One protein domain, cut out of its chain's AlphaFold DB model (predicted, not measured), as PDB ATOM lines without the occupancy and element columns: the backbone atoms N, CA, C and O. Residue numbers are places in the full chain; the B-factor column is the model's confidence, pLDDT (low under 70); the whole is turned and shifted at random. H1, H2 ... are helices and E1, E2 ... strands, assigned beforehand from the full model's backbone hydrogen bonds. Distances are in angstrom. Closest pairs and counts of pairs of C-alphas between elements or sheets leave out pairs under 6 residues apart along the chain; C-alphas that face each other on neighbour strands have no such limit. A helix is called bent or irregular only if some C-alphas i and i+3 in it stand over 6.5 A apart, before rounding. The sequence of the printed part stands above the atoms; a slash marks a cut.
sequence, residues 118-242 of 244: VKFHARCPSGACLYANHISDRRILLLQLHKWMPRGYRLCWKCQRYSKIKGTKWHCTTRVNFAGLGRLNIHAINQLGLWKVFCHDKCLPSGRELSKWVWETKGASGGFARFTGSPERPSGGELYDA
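What this domain is: This is residues 118 to 242 of the 244 residues of an uncharacterized protein of Rhinocladiella mackenziei CBS 650.93 (UniProt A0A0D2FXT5). With little regular structure, two small antiparallel sheets, E2-E3 and E4-E5, meet in a head with H1 and H3 packed near them; loops with E1 and E6 make the other end. The printed part has 125 residues, 46 in named elements: E1 H1 E2 E3 E4 H2 E5 H3 E6, class mixed. It is only just compact, close to loose (radius of gyration of the C-alphas 16.1 A), spanning 54 by 33 by 23 A.

How they stand to each other: E1 (131 to 133) and E6 (239 to 241) pair with no named strand. H1 (137 to 148), irregular with C-alphas 144 and 147 7.1 A apart, has 6 of 8 O i to N i+4 pairs within hydrogen-bond range; H2 (187 to 191) and H3 (210 to 216) have every one. E2 (153 to 156) and E3 (161 to 164) form a hairpin, N 154 to O 163 2.9 A. E4 (170 to 173) and E5 (197 to 200) are antiparallel, N 171 to O 199 2.8 A. The closest C-alphas of E2 and E5 are Cys 156 and Cys 199, 4.1 A; of E4 and H3, Thr 173 and Ser 211, 6.0 A. H2 only just touches H1, at residues 143 to 144 alone, with 3 pairs of C-alphas within 8 A, the closest Gln 144 and Ala 188, 6.8 A.

Where its parts are: C-alpha 131 begins E1 at (257.087, 239.859, 180.359); H1 measures 17.7 A; C-alpha 241 ends E6 at (265.032, 245.347, 184.392).

The domain as a whole: The printed part has no cut. The links E4 to H2 and H3 to E6 are long. pLDDT is under 70 in 57 residues, among them 222 to 242.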
ATOM      1  N   VAL A 118     260.254 244.106 179.254       67.62
ATOM      2  CA  VAL A 118     260.441 244.252 180.700       67.62
ATOM      3  C   VAL A 118     259.882 243.044 181.427       67.62
ATOM      4  O   VAL A 118     258.773 242.589 181.130       67.62
ATOM      5  N   LYS A 119     260.652 242.549 182.399       69.44
ATOM      6  CA  LYS A 119     260.239 241.526 183.364       69.44
ATOM      7  C   LYS A 119     259.479 242.206 184.511       69.44
ATOM      8  O   LYS A 119     260.028 243.074 185.174       69.44
ATOM      9  N   PHE A 120     258.221 241.827 184.746       61.66
ATOM     10  CA  PHE A 120     257.344 242.494 185.726       61.66
ATOM     11  C   PHE A 120     257.640 242.099 187.185       61.66
ATOM     12  O   PHE A 120     257.252 242.812 188.099       61.66
ATOM     13  N   HIS A 121     258.332 240.978 187.407       64.31
ATOM     14  CA  HIS A 121     258.754 240.524 188.733       64.31
ATOM     15  C   HIS A 121     260.199 240.033 188.661       64.31
ATOM     16  O   HIS A 121     260.448 238.867 188.337       64.31
ATOM     17  N   ALA A 122     261.164 240.909 188.945       53.41
ATOM     18  CA  ALA A 122     262.579 240.538 188.927       53.41
ATOM     19  C   ALA A 122     262.868 239.354 189.876       53.41
ATOM     20  O   ALA A 122     263.612 238.446 189.500       53.41
ATOM     21  N   ARG A 123     262.176 239.310 191.028       56.41
ATOM     22  CA  ARG A 123     262.384 238.369 192.148       56.41
ATOM     23  C   ARG A 123     261.352 237.237 192.277       56.41
ATOM     24  O   ARG A 123     261.188 236.699 193.365       56.41
ATOM     25  N   CYS A 124     260.612 236.885 191.223       55.03
ATOM     26  CA  CYS A 124     259.620 235.805 191.328       55.03
ATOM     27  C   CYS A 124     260.318 234.434 191.488       55.03
ATOM     28  O   CYS A 124     261.077 234.061 190.592       55.03
ATOM     29  N   PRO A 125     260.077 233.681 192.579       54.44
ATOM     30  CA  PRO A 125     260.716 232.383 192.817       54.44
ATOM     31  C   PRO A 125     260.111 231.238 191.983       54.44
ATOM     32  O   PRO A 125     260.707 230.172 191.880       54.44
ATOM     33  N   SER A 126     258.935 231.437 191.376       55.78
ATOM     34  CA  SER A 126     258.242 230.442 190.547       55.78
ATOM     35  C   SER A 126     258.511 230.648 189.049       55.78
ATOM     36  O   SER A 126     258.417 231.768 188.548       55.78
ATOM     37  N   GLY A 127     258.786 229.551 188.334       54.19
ATOM     38  CA  GLY A 127     259.319 229.467 186.961       54.19
ATOM     39  C   GLY A 127     258.478 230.010 185.794       54.19
ATOM     40  O   GLY A 127     258.673 229.573 184.667       54.19
ATOM     41  N   ALA A 128     257.581 230.975 186.007       57.59
ATOM     42  CA  ALA A 128     256.927 231.712 184.923       57.59
ATOM     43  C   ALA A 128     256.865 233.210 185.260       57.59
ATOM     44  O   ALA A 128     256.002 233.672 186.006       57.59
ATOM     45  N   CYS A 129     257.798 233.984 184.706       63.91
ATOM     46  CA  CYS A 129     257.805 235.437 184.854       63.91
ATOM     47  C   CYS A 129     256.925 236.099 183.790       63.91
ATOM     48  O   CYS A 129     256.913 235.695 182.631       63.91
ATOM     49  N   LEU A 130     256.204 237.152 184.176       66.38
ATOM     50  CA  LEU A 130     255.438 237.958 183.231       66.38
ATOM     51  C   LEU A 130     256.369 238.947 182.530       66.38
ATOM     52  O   LEU A 130     257.017 239.765 183.185       66.38
ATOM     53  N   TYR A 131     256.391 238.892 181.202       69.06
ATOM     54  CA  TYR A 131     257.087 239.859 180.359       69.06
ATOM     55  C   TYR A 131     256.080 240.744 179.620       69.06
ATOM     56  O   TYR A 131     254.998 240.278 179.250       69.06
ATOM     57  N   ALA A 132     256.436 242.008 179.397       68.12
ATOM     58  CA  ALA A 132     255.630 242.963 178.638       68.12
ATOM     59  C   ALA A 132     256.510 243.861 177.759       68.12
ATOM     60  O   ALA A 132     257.650 244.157 178.108       68.12
ATOM     61  N   ASN A 133     255.973 244.337 176.630       71.00
ATOM     62  CA  ASN A 133     256.667 245.350 175.832       71.00
ATOM     63  C   ASN A 133     256.637 246.694 176.561       71.00
ATOM     64  O   ASN A 133     255.562 247.204 176.903       71.00
ATOM     65  N   HIS A 134     257.810 247.283 176.717       72.69
ATOM     66  CA  HIS A 134     258.017 248.610 177.254       72.69
ATOM     67  C   HIS A 134     257.802 249.689 176.193       72.69
ATOM     68  O   HIS A 134     257.935 249.446 174.992       72.69
ATOM     69  N   ILE A 135     257.459 250.896 176.646       75.12
ATOM     70  CA  ILE A 135     257.447 252.087 175.796       75.12
ATOM     71  C   ILE A 135     258.900 252.401 175.416       75.12
ATOM     72  O   ILE A 135     259.777 252.292 176.263       75.12
ATOM     73  N   SER A 136     259.168 252.785 174.164       74.56
ATOM     74  CA  SER A 136     260.545 253.107 173.752       74.56
ATOM     75  C   SER A 136     261.123 254.278 174.560       74.56
ATOM     76  O   SER A 136     260.408 255.245 174.856       74.56
ATOM     77  N   ASP A 137     262.421 254.238 174.864       72.25
ATOM     78  CA  ASP A 137     263.075 255.223 175.741       72.25
ATOM     79  C   ASP A 137     262.934 256.641 175.195       72.25
ATOM     80  O   ASP A 137     262.649 257.590 175.926       72.25
ATOM     81  N   ARG A 138     263.005 256.783 173.868       74.94
ATOM     82  CA  ARG A 138     262.778 258.059 173.189       74.94
ATOM     83  C   ARG A 138     261.401 258.654 173.458       74.94
ATOM     84  O   ARG A 138     261.285 259.867 173.605       74.94
ATOM     85  N   ARG A 139     260.342 257.847 173.551       78.00
ATOM     86  CA  ARG A 139     259.001 258.362 173.876       78.00
ATOM     87  C   ARG A 139     258.938 258.837 175.314       78.00
ATOM     88  O   ARG A 139     258.368 259.895 175.555       78.00
ATOM     89  N   ILE A 140     259.515 258.073 176.240       74.62
ATOM     90  CA  ILE A 140     259.561 258.409 177.671       74.62
ATOM     91  C   ILE A 140     260.286 259.733 177.864       74.62
ATOM     92  O   ILE A 140     259.780 260.652 178.504       74.62
ATOM     93  N   LEU A 141     261.436 259.856 177.226       74.75
ATOM     94  CA  LEU A 141     262.225 261.064 177.225       74.75
ATOM     95  C   LEU A 141     261.471 262.252 176.617       74.75
ATOM     96  O   LEU A 141     261.416 263.320 177.219       74.75
ATOM     97  N   LEU A 142     260.851 262.083 175.444       76.81
ATOM     98  CA  LEU A 142     260.046 263.146 174.845       76.81
ATOM     99  C   LEU A 142     258.909 263.549 175.792       76.81
ATOM    100  O   LEU A 142     258.702 264.736 176.009       76.81
ATOM    101  N   LEU A 143     258.242 262.605 176.458       75.62
ATOM    102  CA  LEU A 143     257.255 262.935 177.489       75.62
ATOM    103  C   LEU A 143     257.838 263.784 178.623       75.62
ATOM    104  O   LEU A 143     257.232 264.788 179.007       75.62
ATOM    105  N   GLN A 144     259.010 263.426 179.140       72.81
ATOM    106  CA  GLN A 144     259.688 264.209 180.176       72.81
ATOM    107  C   GLN A 144     260.015 265.626 179.681       72.81
ATOM    108  O   GLN A 144     259.802 266.596 180.410       72.81
ATOM    109  N   LEU A 145     260.408 265.765 178.410       74.31
ATOM    110  CA  LEU A 145     260.770 267.044 177.803       74.31
ATOM    111  C   LEU A 145     259.585 267.981 177.516       74.31
ATOM    112  O   LEU A 145     259.804 269.149 177.190       74.31
ATOM    113  N   HIS A 146     258.332 267.530 177.645       74.50
ATOM    114  CA  HIS A 146     257.166 268.344 177.266       74.50
ATOM    115  C   HIS A 146     257.098 269.703 178.000       74.50
ATOM    116  O   HIS A 146     256.612 270.674 177.424       74.50
ATOM    117  N   LYS A 147     257.610 269.789 179.241       70.75
ATOM    118  CA  LYS A 147     257.668 271.020 180.058       70.75
ATOM    119  C   LYS A 147     258.590 272.081 179.460       70.75
ATOM    120  O   LYS A 147     258.366 273.269 179.675       70.75
ATOM    121  N   TRP A 148     259.612 271.658 178.722       71.12
ATOM    122  CA  TRP A 148     260.593 272.544 178.098       71.12
ATOM    123  C   TRP A 148     260.203 272.953 176.677       71.12
ATOM    124  O   TRP A 148     260.873 273.786 176.068       71.12
ATOM    125  N   MET A 149     259.114 272.404 176.138       73.50
ATOM    126  CA  MET A 149     258.660 272.768 174.802       73.50
ATOM    127  C   MET A 149     257.964 274.132 174.797       73.50
ATOM    128  O   MET A 149     257.201 274.447 175.718       73.50
ATOM    129  N   PRO A 150     258.162 274.948 173.743       74.31
ATOM    130  CA  PRO A 150     257.445 276.204 173.602       74.31
ATOM    131  C   PRO A 150     255.929 275.989 173.634       74.31
ATOM    132  O   PRO A 150     255.396 275.018 173.085       74.31
ATOM    133  N   ARG A 151     255.205 276.938 174.238       80.62
ATOM    134  CA  ARG A 151     253.737 276.920 174.239       80.62
ATOM    135  C   ARG A 151     253.213 276.856 172.801       80.62
ATOM    136  O   ARG A 151     253.715 277.539 171.913       80.62
ATOM    137  N   GLY A 152     252.177 276.049 172.583       86.25
ATOM    138  CA  GLY A 152     251.579 275.869 171.258       86.25
ATOM    139  C   GLY A 152     252.237 274.787 170.402       86.25
ATOM    140  O   GLY A 152     251.895 274.676 169.226       86.25
ATOM    141  N   TYR A 153     253.139 273.986 170.970       88.12
ATOM    142  CA  TYR A 153     253.647 272.761 170.358       88.12
ATOM    143  C   TYR A 153     253.028 271.529 171.012       88.12
ATOM    144  O   TYR A 153     252.574 271.560 172.156       88.12
ATOM    145  N   ARG A 154     252.997 270.432 170.262       87.94
ATOM    146  CA  ARG A 154     252.449 269.152 170.705       87.94
ATOM    147  C   ARG A 154     253.284 268.016 170.141       87.94
ATOM    148  O   ARG A 154     253.767 268.106 169.016       87.94
ATOM    149  N   LEU A 155     253.458 266.958 170.928       87.75
ATOM    150  CA  LEU A 155     254.145 265.748 170.492       87.75
ATOM    151  C   LEU A 155     253.218 264.919 169.601       87.75
ATOM    152  O   LEU A 155     252.127 264.536 170.023       87.75
ATOM    153  N   CYS A 156     253.661 264.598 168.389       89.50
ATOM    154  CA  CYS A 156     253.021 263.574 167.581       89.50
ATOM    155  C   CYS A 156     253.480 262.189 168.032       89.50
ATOM    156  O   CYS A 156     254.612 261.780 167.789       89.50
ATOM    157  N   TRP A 157     252.554 261.427 168.601       87.12
ATOM    158  CA  TRP A 157     252.766 260.091 169.131       87.12
ATOM    159  C   TRP A 157     253.221 259.093 168.073       87.12
ATOM    160  O   TRP A 157     253.895 258.140 168.417       87.12
ATOM    161  N   LYS A 158     252.923 259.274 166.783       87.06
ATOM    162  CA  LYS A 158     253.407 258.343 165.752       87.06
ATOM    163  C   LYS A 158     254.841 258.638 165.304       87.06
ATOM    164  O   LYS A 158     255.709 257.798 165.494       87.06
ATOM    165  N   CYS A 159     255.104 259.835 164.770       86.69
ATOM    166  CA  CYS A 159     256.435 260.225 164.283       86.69
ATOM    167  C   CYS A 159     257.391 260.803 165.345       86.69
ATOM    168  O   CYS A 159     258.487 261.219 164.993       86.69
ATOM    169  N   GLN A 160     256.979 260.864 166.615       85.06
ATOM    170  CA  GLN A 160     257.797 261.310 167.751       85.06
ATOM    171  C   GLN A 160     258.412 262.713 167.578       85.06
ATOM    172  O   GLN A 160     259.533 262.980 168.001       85.06
ATOM    173  N   ARG A 161     257.663 263.628 166.948       85.44
ATOM    174  CA  ARG A 161     258.094 265.008 166.679       85.44
ATOM    175  C   ARG A 161     257.188 266.015 167.372       85.44
ATOM    176  O   ARG A 161     255.965 265.875 167.321       85.44
ATOM    177  N   TYR A 162     257.784 267.052 167.954       86.44
ATOM    178  CA  TYR A 162     257.057 268.239 168.384       86.44
ATOM    179  C   TYR A 162     256.737 269.140 167.193       86.44
ATOM    180  O   TYR A 162     257.636 269.593 166.487       86.44
ATOM    181  N   SER A 163     255.455 269.424 166.991       88.06
ATOM    182  CA  SER A 163     254.977 270.296 165.915       88.06
ATOM    183  C   SER A 163     254.043 271.363 166.465       88.06
ATOM    184  O   SER A 163     253.398 271.166 167.497       88.06
ATOM    185  N   LYS A 164     253.947 272.493 165.759       89.31
ATOM    186  CA  LYS A 164     253.003 273.564 166.093       89.31
ATOM    187  C   LYS A 164     251.565 273.039 166.029       89.31
ATOM    188  O   LYS A 164     251.189 272.321 165.105       89.31
ATOM    189  N   ILE A 165     250.749 273.428 167.004       90.62
ATOM    190  CA  ILE A 165     249.319 273.101 167.040       90.62
ATOM    191  C   ILE A 165     248.587 273.854 165.924       90.62
ATOM    192  O   ILE A 165     247.781 273.267 165.211       90.62
ATOM    193  N   LYS A 166     248.907 275.140 165.733       89.00
ATOM    194  CA  LYS A 166     248.348 275.953 164.645       89.00
ATOM    195  C   LYS A 166     248.910 275.505 163.291       89.00
ATOM    196  O   LYS A 166     250.115 275.300 163.165       89.00
ATOM    197  N   GLY A 167     248.039 275.379 162.290       83.62
ATOM    198  CA  GLY A 167     248.411 275.032 160.912       83.62
ATOM    199  C   GLY A 167     248.706 273.548 160.664       83.62
ATOM    200  O   GLY A 167     249.013 273.171 159.540       83.62
ATOM    201  N   THR A 168     248.596 272.692 161.683       86.12
ATOM    202  CA  THR A 168     248.721 271.237 161.531       86.12
ATOM    203  C   THR A 168     247.410 270.580 161.940       86.12
ATOM    204  O   THR A 168     246.852 270.935 162.975       86.12
ATOM    205  N   LYS A 169     246.910 269.624 161.150       91.12
ATOM    206  CA  LYS A 169     245.737 268.828 161.531       91.12
ATOM    207  C   LYS A 169     246.153 267.680 162.457       91.12
ATOM    208  O   LYS A 169     247.157 267.006 162.195       91.12
ATOM    209  N   TRP A 170     245.418 267.510 163.552       91.88
ATOM    210  CA  TRP A 170     245.752 266.588 164.634       91.88
ATOM    211  C   TRP A 170     244.606 265.631 164.933       91.88
ATOM    212  O   TRP A 170     243.498 266.066 165.238       91.88
ATOM    213  N   HIS A 171     244.945 264.354 165.034       90.50
ATOM    214  CA  HIS A 171     244.087 263.307 165.555       90.50
ATOM    215  C   HIS A 171     244.402 263.077 167.039       90.50
ATOM    216  O   HIS A 171     245.559 263.161 167.460       90.50
ATOM    217  N   CYS A 172     243.388 262.765 167.849       89.88
ATOM    218  CA  CYS A 172     243.508 262.529 169.290       89.88
ATOM    219  C   CYS A 172     242.804 261.228 169.683       89.88
ATOM    220  O   CYS A 172     241.794 260.868 169.089       89.88
ATOM    221  N   THR A 173     243.295 260.536 170.709       83.75
ATOM    222  CA  THR A 173     242.552 259.434 171.341       83.75
ATOM    223  C   THR A 173     242.769 259.420 172.851       83.75
ATOM    224  O   THR A 173     243.872 259.694 173.327       83.75
ATOM    225  N   THR A 174     241.703 259.112 173.594       78.50
ATOM    226  CA  THR A 174     241.711 258.835 175.043       78.50
ATOM    227  C   THR A 174     241.773 257.346 175.359       78.50
ATOM    228  O   THR A 174     241.954 256.960 176.506       78.50
ATOM    229  N   ARG A 175     241.608 256.481 174.350       71.00
ATOM    230  CA  ARG A 175     241.484 255.026 174.536       71.00
ATOM    231  C   ARG A 175     242.821 254.344 174.855       71.00
ATOM    232  O   ARG A 175     242.911 253.119 174.856       71.00
ATOM    233  N   VAL A 176     243.871 255.123 175.095       70.19
ATOM    234  CA  VAL A 176     245.196 254.623 175.449       70.19
ATOM    235  C   VAL A 176     245.303 254.632 176.964       70.19
ATOM    236  O   VAL A 176     245.566 255.662 177.572       70.19
ATOM    237  N   ASN A 177     245.059 253.472 177.572       65.62
ATOM    238  CA  ASN A 177     245.202 253.311 179.012       65.62
ATOM    239  C   ASN A 177     246.647 252.939 179.364       65.62
ATOM    240  O   ASN A 177     247.070 251.815 179.121       65.62
ATOM    241  N   PHE A 178     247.421 253.851 179.936       67.69
ATOM    242  CA  PHE A 178     248.773 253.526 180.405       67.69
ATOM    243  C   PHE A 178     248.787 252.817 181.772       67.69
ATOM    244  O   PHE A 178     249.824 252.303 182.178       67.69
ATOM    245  N   ALA A 179     247.642 252.749 182.460       57.84
ATOM    246  CA  ALA A 179     247.490 252.105 183.759       57.84
ATOM    247  C   ALA A 179     247.020 250.643 183.632       57.84
ATOM    248  O   ALA A 179     246.275 250.278 182.719       57.84
ATOM    249  N   GLY A 180     247.426 249.801 184.587       54.34
ATOM    250  CA  GLY A 180     246.945 248.425 184.736       54.34
ATOM    251  C   GLY A 180     248.045 247.361 184.780       54.34
ATOM    252  O   GLY A 180     249.233 247.635 184.624       54.34
ATOM    253  N   LEU A 181     247.622 246.115 185.001       45.09
ATOM    254  CA  LEU A 181     248.504 244.969 185.228       45.09
ATOM    255  C   LEU A 181     249.233 244.557 183.930       45.09
ATOM    256  O   LEU A 181     248.597 244.090 182.977       45.09
ATOM    257  N   GLY A 182     250.564 244.709 183.894       50.69
ATOM    258  CA  GLY A 182     251.404 244.421 182.719       50.69
ATOM    259  C   GLY A 182     251.640 245.606 181.772       50.69
ATOM    260  O   GLY A 182     252.097 245.406 180.647       50.69
ATOM    261  N   ARG A 183     251.327 246.834 182.200       58.78
ATOM    262  CA  ARG A 183     251.789 248.073 181.554       58.78
ATOM    263  C   ARG A 183     252.710 248.792 182.527       58.78
ATOM    264  O   ARG A 183     252.460 248.761 183.731       58.78
ATOM    265  N   LEU A 184     253.786 249.400 182.026       52.12
ATOM    266  CA  LEU A 184     254.661 250.158 182.908       52.12
ATOM    267  C   LEU A 184     253.921 251.405 183.366       52.12
ATOM    268  O   LEU A 184     253.614 252.297 182.573       52.12
ATOM    269  N   ASN A 185     253.640 251.438 184.663       53.91
ATOM    270  CA  ASN A 185     253.166 252.617 185.346       53.91
ATOM    271  C   ASN A 185     254.328 253.612 185.434       53.91
ATOM    272  O   ASN A 185     255.018 253.706 186.447       53.91
ATOM    273  N   ILE A 186     254.606 254.307 184.333       58.09
ATOM    274  CA  ILE A 186     255.645 255.326 184.335       58.09
ATOM    275  C   ILE A 186     255.109 256.473 185.182       58.09
ATOM    276  O   ILE A 186     254.159 257.153 184.791       58.09
ATOM    277  N   HIS A 187     255.742 256.713 186.328       55.75
ATOM    278  CA  HIS A 187     255.382 257.796 187.241       55.75
ATOM    279  C   HIS A 187     255.264 259.149 186.508       55.75
ATOM    280  O   HIS A 187     254.392 259.963 186.820       55.75
ATOM    281  N   ALA A 188     256.087 259.360 185.474       55.34
ATOM    282  CA  ALA A 188     255.989 260.509 184.580       55.34
ATOM    283  C   ALA A 188     254.648 260.561 183.819       55.34
ATOM    284  O   ALA A 188     254.032 261.613 183.769       55.34
ATOM    285  N   ILE A 189     254.132 259.457 183.274       64.81
ATOM    286  CA  ILE A 189     252.840 259.448 182.559       64.81
ATOM    287  C   ILE A 189     251.689 259.867 183.486       64.81
ATOM    288  O   ILE A 189     250.858 260.692 183.092       64.81
ATOM    289  N   ASN A 190     251.681 259.365 184.724       62.91
ATOM    290  CA  ASN A 190     250.663 259.721 185.715       62.91
ATOM    291  C   ASN A 190     250.777 261.179 186.166       62.91
ATOM    292  O   ASN A 190     249.775 261.889 186.186       62.91
ATOM    293  N   GLN A 191     251.989 261.649 186.481       60.84
ATOM    294  CA  GLN A 191     252.224 263.049 186.864       60.84
ATOM    295  C   GLN A 191     251.847 264.033 185.756       60.84
ATOM    296  O   GLN A 191     251.445 265.159 186.040       60.84
ATOM    297  N   LEU A 192     251.994 263.626 184.496       62.69
ATOM    298  CA  LEU A 192     251.655 264.452 183.343       62.69
ATOM    299  C   LEU A 192     250.178 264.377 182.955       62.69
ATOM    300  O   LEU A 192     249.763 265.108 182.056       62.69
ATOM    301  N   GLY A 193     249.386 263.514 183.602       63.53
ATOM    302  CA  GLY A 193     247.972 263.336 183.278       63.53
ATOM    303  C   GLY A 193     247.768 263.016 181.797       63.53
ATOM    304  O   GLY A 193     246.864 263.558 181.157       63.53
ATOM    305  N   LEU A 194     248.644 262.187 181.221       69.69
ATOM    306  CA  LEU A 194     248.614 261.826 179.802       69.69
ATOM    307  C   LEU A 194     247.514 260.797 179.517       69.69
ATOM    308  O   LEU A 194     247.760 259.672 179.098       69.69
ATOM    309  N   TRP A 195     246.268 261.224 179.704       69.81
ATOM    310  CA  TRP A 195     245.059 260.477 179.344       69.81
ATOM    311  C   TRP A 195     244.769 260.531 177.842       69.81
ATOM    312  O   TRP A 195     243.889 259.835 177.347       69.81
ATOM    313  N   LYS A 196     245.458 261.422 177.118       81.81
ATOM    314  CA  LYS A 196     245.264 261.689 175.693       81.81
ATOM    315  C   LYS A 196     246.599 261.681 174.979       81.81
ATOM    316  O   LYS A 196     247.530 262.370 175.390       81.81
ATOM    317  N   VAL A 197     246.651 260.975 173.858       86.44
ATOM    318  CA  VAL A 197     247.765 261.063 172.912       86.44
ATOM    319  C   VAL A 197     247.280 261.616 171.586       86.44
ATOM    320  O   VAL A 197     246.121 261.447 171.202       86.44
ATOM    321  N   PHE A 198     248.188 262.282 170.880       90.44
ATOM    322  CA  PHE A 198     247.888 262.984 169.642       90.44
ATOM    323  C   PHE A 198     248.824 262.547 168.531       90.44
ATOM    324  O   PHE A 198     249.978 262.232 168.792       90.44
ATOM    325  N   CYS A 199     248.392 262.597 167.281       92.12
ATOM    326  CA  CYS A 199     249.290 262.474 166.138       92.12
ATOM    327  C   CYS A 199     248.858 263.412 165.017       92.12
ATOM    328  O   CYS A 199     247.733 263.903 165.017       92.12
ATOM    329  N   HIS A 200     249.738 263.662 164.050       93.75
ATOM    330  CA  HIS A 200     249.311 264.346 162.834       93.75
ATOM    331  C   HIS A 200     248.346 263.456 162.049       93.75
ATOM    332  O   HIS A 200     248.583 262.247 161.961       93.75
ATOM    333  N   ASP A 201     247.349 264.049 161.401       89.62
ATOM    334  CA  ASP A 201     246.424 263.306 160.531       89.62
ATOM    335  C   ASP A 201     247.183 262.586 159.416       89.62
ATOM    336  O   ASP A 201     247.026 261.388 159.218       89.62
ATOM    337  N   LYS A 202     248.139 263.278 158.782       90.56
ATOM    338  CA  LYS A 202     249.011 262.693 157.750       90.56
ATOM    339  C   LYS A 202     249.873 261.528 158.242       90.56
ATOM    340  O   LYS A 202     250.382 260.757 157.438       90.56
ATOM    341  N   CYS A 203     250.098 261.413 159.554       88.81
ATOM    342  CA  CYS A 203     250.833 260.279 160.100       88.81
ATOM    343  C   CYS A 203     249.955 259.024 160.179       88.81
ATOM    344  O   CYS A 203     250.513 257.940 160.311       88.81
ATOM    345  N   LEU A 204     248.628 259.123 160.077       87.88
ATOM    346  CA  LEU A 204     247.700 257.990 160.029       87.88
ATOM    347  C   LEU A 204     247.134 257.815 158.612       87.88
ATOM    348  O   LEU A 204     246.021 258.254 158.341       87.88
ATOM    349  N   PRO A 205     247.876 257.175 157.691       74.50
ATOM    350  CA  PRO A 205     247.330 256.873 156.376       74.50
ATOM    351  C   PRO A 205     246.142 255.899 156.479       74.50
ATOM    352  O   PRO A 205     246.189 254.931 157.243       74.50
ATOM    353  N   SER A 206     245.108 256.190 155.683       55.09
ATOM    354  CA  SER A 206     243.976 255.338 155.281       55.09
ATOM    355  C   SER A 206     243.244 254.588 156.402       55.09
ATOM    356  O   SER A 206     243.583 253.452 156.731       55.09
ATOM    357  N   GLY A 207     242.198 255.207 156.966       62.50
ATOM    358  CA  GLY A 207     241.185 254.542 157.809       62.50
ATOM    359  C   GLY A 207     241.675 253.977 159.150       62.50
ATOM    360  O   GLY A 207     240.897 253.378 159.890       62.50
ATOM    361  N   ARG A 208     242.959 254.143 159.490       73.12
ATOM    362  CA  ARG A 208     243.523 253.655 160.751       73.12
ATOM    363  C   ARG A 208     243.304 254.661 161.872       73.12
ATOM    364  O   ARG A 208     243.850 255.760 161.846       73.12
ATOM    365  N   GLU A 209     242.591 254.237 162.909       85.31
ATOM    366  CA  GLU A 209     242.487 255.003 164.147       85.31
ATOM    367  C   GLU A 209     243.816 255.031 164.915       85.31
ATOM    368  O   GLU A 209     244.525 254.021 165.010       85.31
ATOM    369  N   LEU A 210     244.110 256.163 165.565       86.88
ATOM    370  CA  LEU A 210     245.263 256.280 166.465       86.88
ATOM    371  C   LEU A 210     245.230 255.217 167.569       86.88
ATOM    372  O   LEU A 210     246.253 254.609 167.856       86.88
ATOM    373  N   SER A 211     244.058 254.969 168.159       83.12
ATOM    374  CA  SER A 211     243.840 253.940 169.186       83.12
ATOM    375  C   SER A 211     244.299 252.566 168.720       83.12
ATOM    376  O   SER A 211     245.071 251.906 169.413       83.12
ATOM    377  N   LYS A 212     243.856 252.171 167.523       82.62
ATOM    378  CA  LYS A 212     244.192 250.884 166.918       82.62
ATOM    379  C   LYS A 212     245.695 250.775 166.664       82.62
ATOM    380  O   LYS A 212     246.324 249.831 167.131       82.62
ATOM    381  N   TRP A 213     246.294 251.791 166.036       85.88
ATOM    382  CA  TRP A 213     247.740 251.809 165.785       85.88
ATOM    383  C   TRP A 213     248.560 251.713 167.079       85.88
ATOM    384  O   TRP A 213     249.526 250.956 167.143       85.88
ATOM    385  N   VAL A 214     248.175 252.468 168.111       81.06
ATOM    386  CA  VAL A 214     248.867 252.483 169.406       81.06
ATOM    387  C   VAL A 214     248.810 251.124 170.112       81.06
ATOM    388  O   VAL A 214     249.739 250.787 170.850       81.06
ATOM    389  N   TRP A 215     247.738 250.359 169.903       75.69
ATOM    390  CA  TRP A 215     247.559 249.034 170.489       75.69
ATOM    391  C   TRP A 215     248.315 247.941 169.721       75.69
ATOM    392  O   TRP A 215     248.943 247.084 170.336       75.69
ATOM    393  N   GLU A 216     248.307 248.002 168.389       76.94
ATOM    394  CA  GLU A 216     248.984 247.027 167.520       76.94
ATOM    395  C   GLU A 216     250.510 247.226 167.475       76.94
ATOM    396  O   GLU A 216     251.266 246.291 167.207       76.94
ATOM    397  N   THR A 217     250.990 248.444 167.739       78.44
ATOM    398  CA  THR A 217     252.415 248.775 167.632       78.44
ATOM    399  C   THR A 217     253.145 248.510 168.946       78.44
ATOM    400  O   THR A 217     252.943 249.211 169.944       78.44
ATOM    401  N   LYS A 218     254.067 247.539 168.928       74.88
ATOM    402  CA  LYS A 218     254.966 247.255 170.058       74.88
ATOM    403  C   LYS A 218     255.693 248.536 170.496       74.88
ATOM    404  O   LYS A 218     256.249 249.257 169.674       74.88
ATOM    405  N   GLY A 219     255.644 248.830 171.795       72.62
ATOM    406  CA  GLY A 219     256.274 250.004 172.411       72.62
ATOM    407  C   GLY A 219     255.626 251.364 172.135       72.62
ATOM    408  O   GLY A 219     256.165 252.385 172.562       72.62
ATOM    409  N   ALA A 220     254.457 251.418 171.482       77.06
ATOM    410  CA  ALA A 220     253.735 252.679 171.287       77.06
ATOM    411  C   ALA A 220     252.946 253.131 172.528       77.06
ATOM    412  O   ALA A 220     252.909 254.327 172.809       77.06
ATOM    413  N   SER A 221     252.319 252.215 173.271       73.25
ATOM    414  CA  SER A 221     251.640 252.523 174.550       73.25
ATOM    415  C   SER A 221     252.034 251.642 175.726       73.25
ATOM    416  O   SER A 221     251.543 251.851 176.832       73.25
ATOM    417  N   GLY A 222     252.909 250.665 175.493       64.31
ATOM    418  CA  GLY A 222     253.060 249.529 176.395       64.31
ATOM    419  C   GLY A 222     251.856 248.582 176.278       64.31
ATOM    420  O   GLY A 222     250.704 248.968 176.464       64.31
ATOM    421  N   GLY A 223     252.116 247.327 175.917       55.62
ATOM    422  CA  GLY A 223     251.100 246.276 175.733       55.62
ATOM    423  C   GLY A 223     251.537 245.241 174.689       55.62
ATOM    424  O   GLY A 223     252.590 245.386 174.069       55.62
ATOM    425  N   PHE A 224     250.811 244.160 174.392       46.50
ATOM    426  CA  PHE A 224     249.927 243.280 175.178       46.50
ATOM    427  C   PHE A 224     250.421 241.826 174.998       46.50
ATOM    428  O   PHE A 224     249.666 240.874 175.151       46.50
ATOM    429  N   ALA A 225     251.690 241.645 174.619       51.22
ATOM    430  CA  ALA A 225     252.301 240.328 174.597       51.22
ATOM    431  C   ALA A 225     252.610 239.962 176.049       51.22
ATOM    432  O   ALA A 225     253.716 240.183 176.529       51.22
ATOM    433  N   ARG A 226     251.588 239.501 176.779       51.56
ATOM    434  CA  ARG A 226     251.826 238.727 177.988       51.56
ATOM    435  C   ARG A 226     252.417 237.417 177.508       51.56
ATOM    436  O   ARG A 226     251.711 236.585 176.949       51.56
ATOM    437  N   PHE A 227     253.713 237.258 177.705       57.91
ATOM    438  CA  PHE A 227     254.365 235.970 177.528       57.91
ATOM    439  C   PHE A 227     254.033 235.122 178.766       57.91
ATOM    440  O   PHE A 227     254.864 234.930 179.647       57.91
ATOM    441  N   THR A 228     252.764 234.732 178.926       50.41
ATOM    442  CA  THR A 228     252.331 233.845 180.014       50.41
ATOM    443  C   THR A 228     252.832 232.438 179.736       50.41
ATOM    444  O   THR A 228     252.548 231.897 178.673       50.41
ATOM    445  N   GLY A 229     253.535 231.839 180.700       49.59
ATOM    446  CA  GLY A 229     253.884 230.417 180.659       49.59
ATOM    447  C   GLY A 229     255.148 230.055 179.877       49.59
ATOM    448  O   GLY A 229     255.423 228.872 179.742       49.59
ATOM    449  N   SER A 230     255.933 231.030 179.405       47.72
ATOM    450  CA  SER A 230     257.287 230.748 178.922       47.72
ATOM    451  C   SER A 230     258.277 230.941 180.075       47.72
ATOM    452  O   SER A 230     258.473 232.086 180.498       47.72
ATOM    453  N   PRO A 231     258.899 229.874 180.613       51.38
ATOM    454  CA  PRO A 231     260.058 230.022 181.496       51.38
ATOM    455  C   PRO A 231     261.220 230.719 180.769       51.38
ATOM    456  O   PRO A 231     262.061 231.362 181.395       51.38
ATOM    457  N   GLU A 232     261.235 230.643 179.437       55.78
ATOM    458  CA  GLU A 232     262.284 231.193 178.595       55.78
ATOM    459  C   GLU A 232     262.047 232.671 178.276       55.78
ATOM    460  O   GLU A 232     260.942 233.102 177.918       55.78
ATOM    461  N   ARG A 233     263.126 233.451 178.400       58.81
ATOM    462  CA  ARG A 233     263.202 234.850 177.976       58.81
ATOM    463  C   ARG A 233     262.830 234.943 176.487       58.81
ATOM    464  O   ARG A 233     263.401 234.198 175.693       58.81
ATOM    465  N   PRO A 234     261.966 235.888 176.074       59.75
ATOM    466  CA  PRO A 234     261.693 236.096 174.657       59.75
ATOM    467  C   PRO A 234     262.993 236.391 173.893       59.75
ATOM    468  O   PRO A 234     263.743 237.304 174.255       59.75
ATOM    469  N   SER A 235     263.268 235.615 172.846       55.81
ATOM    470  CA  SER A 235     264.439 235.798 171.990       55.81
ATOM    471  C   SER A 235     264.297 237.063 171.130       55.81
ATOM    472  O   SER A 235     263.212 237.405 170.657       55.81
ATOM    473  N   GLY A 236     265.397 237.805 170.951       55.66
ATOM    474  CA  GLY A 236     265.459 238.962 170.043       55.66
ATOM    475  C   GLY A 236     265.098 240.338 170.628       55.66
ATOM    476  O   GLY A 236     264.972 241.291 169.860       55.66
ATOM    477  N   GLY A 237     264.952 240.476 171.953       55.09
ATOM    478  CA  GLY A 237     264.727 241.766 172.626       55.09
ATOM    479  C   GLY A 237     265.764 242.087 173.709       55.09
ATOM    480  O   GLY A 237     266.156 241.216 174.496       55.09
ATOM    481  N   GLU A 238     266.177 243.354 173.788       55.66
ATOM    482  CA  GLU A 238     266.866 243.877 174.973       55.66
ATOM    483  C   GLU A 238     265.910 243.792 176.168       55.66
ATOM    484  O   GLU A 238     264.776 244.280 176.112       55.66
ATOM    485  N   LEU A 239     266.348 243.089 177.216       55.16
ATOM    486  CA  LEU A 239     265.584 242.928 178.444       55.16
ATOM    487  C   LEU A 239     265.937 244.092 179.365       55.16
ATOM    488  O   LEU A 239     267.089 244.218 179.771       55.16
ATOM    489  N   TYR A 240     264.952 244.923 179.677       54.59
ATOM    490  CA  TYR A 240     265.106 246.011 180.632       54.59
ATOM    491  C   TYR A 240     264.587 245.544 181.994       54.59
ATOM    492  O   TYR A 240     263.425 245.143 182.117       54.59
ATOM    493  N   ASP A 241     265.451 245.553 183.007       52.28
ATOM    494  CA  ASP A 241     265.032 245.347 184.392       52.28
ATOM    495  C   ASP A 241     264.520 246.680 184.937       52.28
ATOM    496  O   ASP A 241     265.270 247.650 185.041       52.28
ATOM    497  N   ALA A 242     263.224 246.749 185.228       46.69
ATOM    498  CA  ALA A 242     262.615 247.982 185.702       46.69
ATOM    499  C   ALA A 242     262.790 248.207 187.215       46.69
ATOM    500  O   ALA A 242     262.360 249.243 187.713       46.69
TER     501      ALA A 242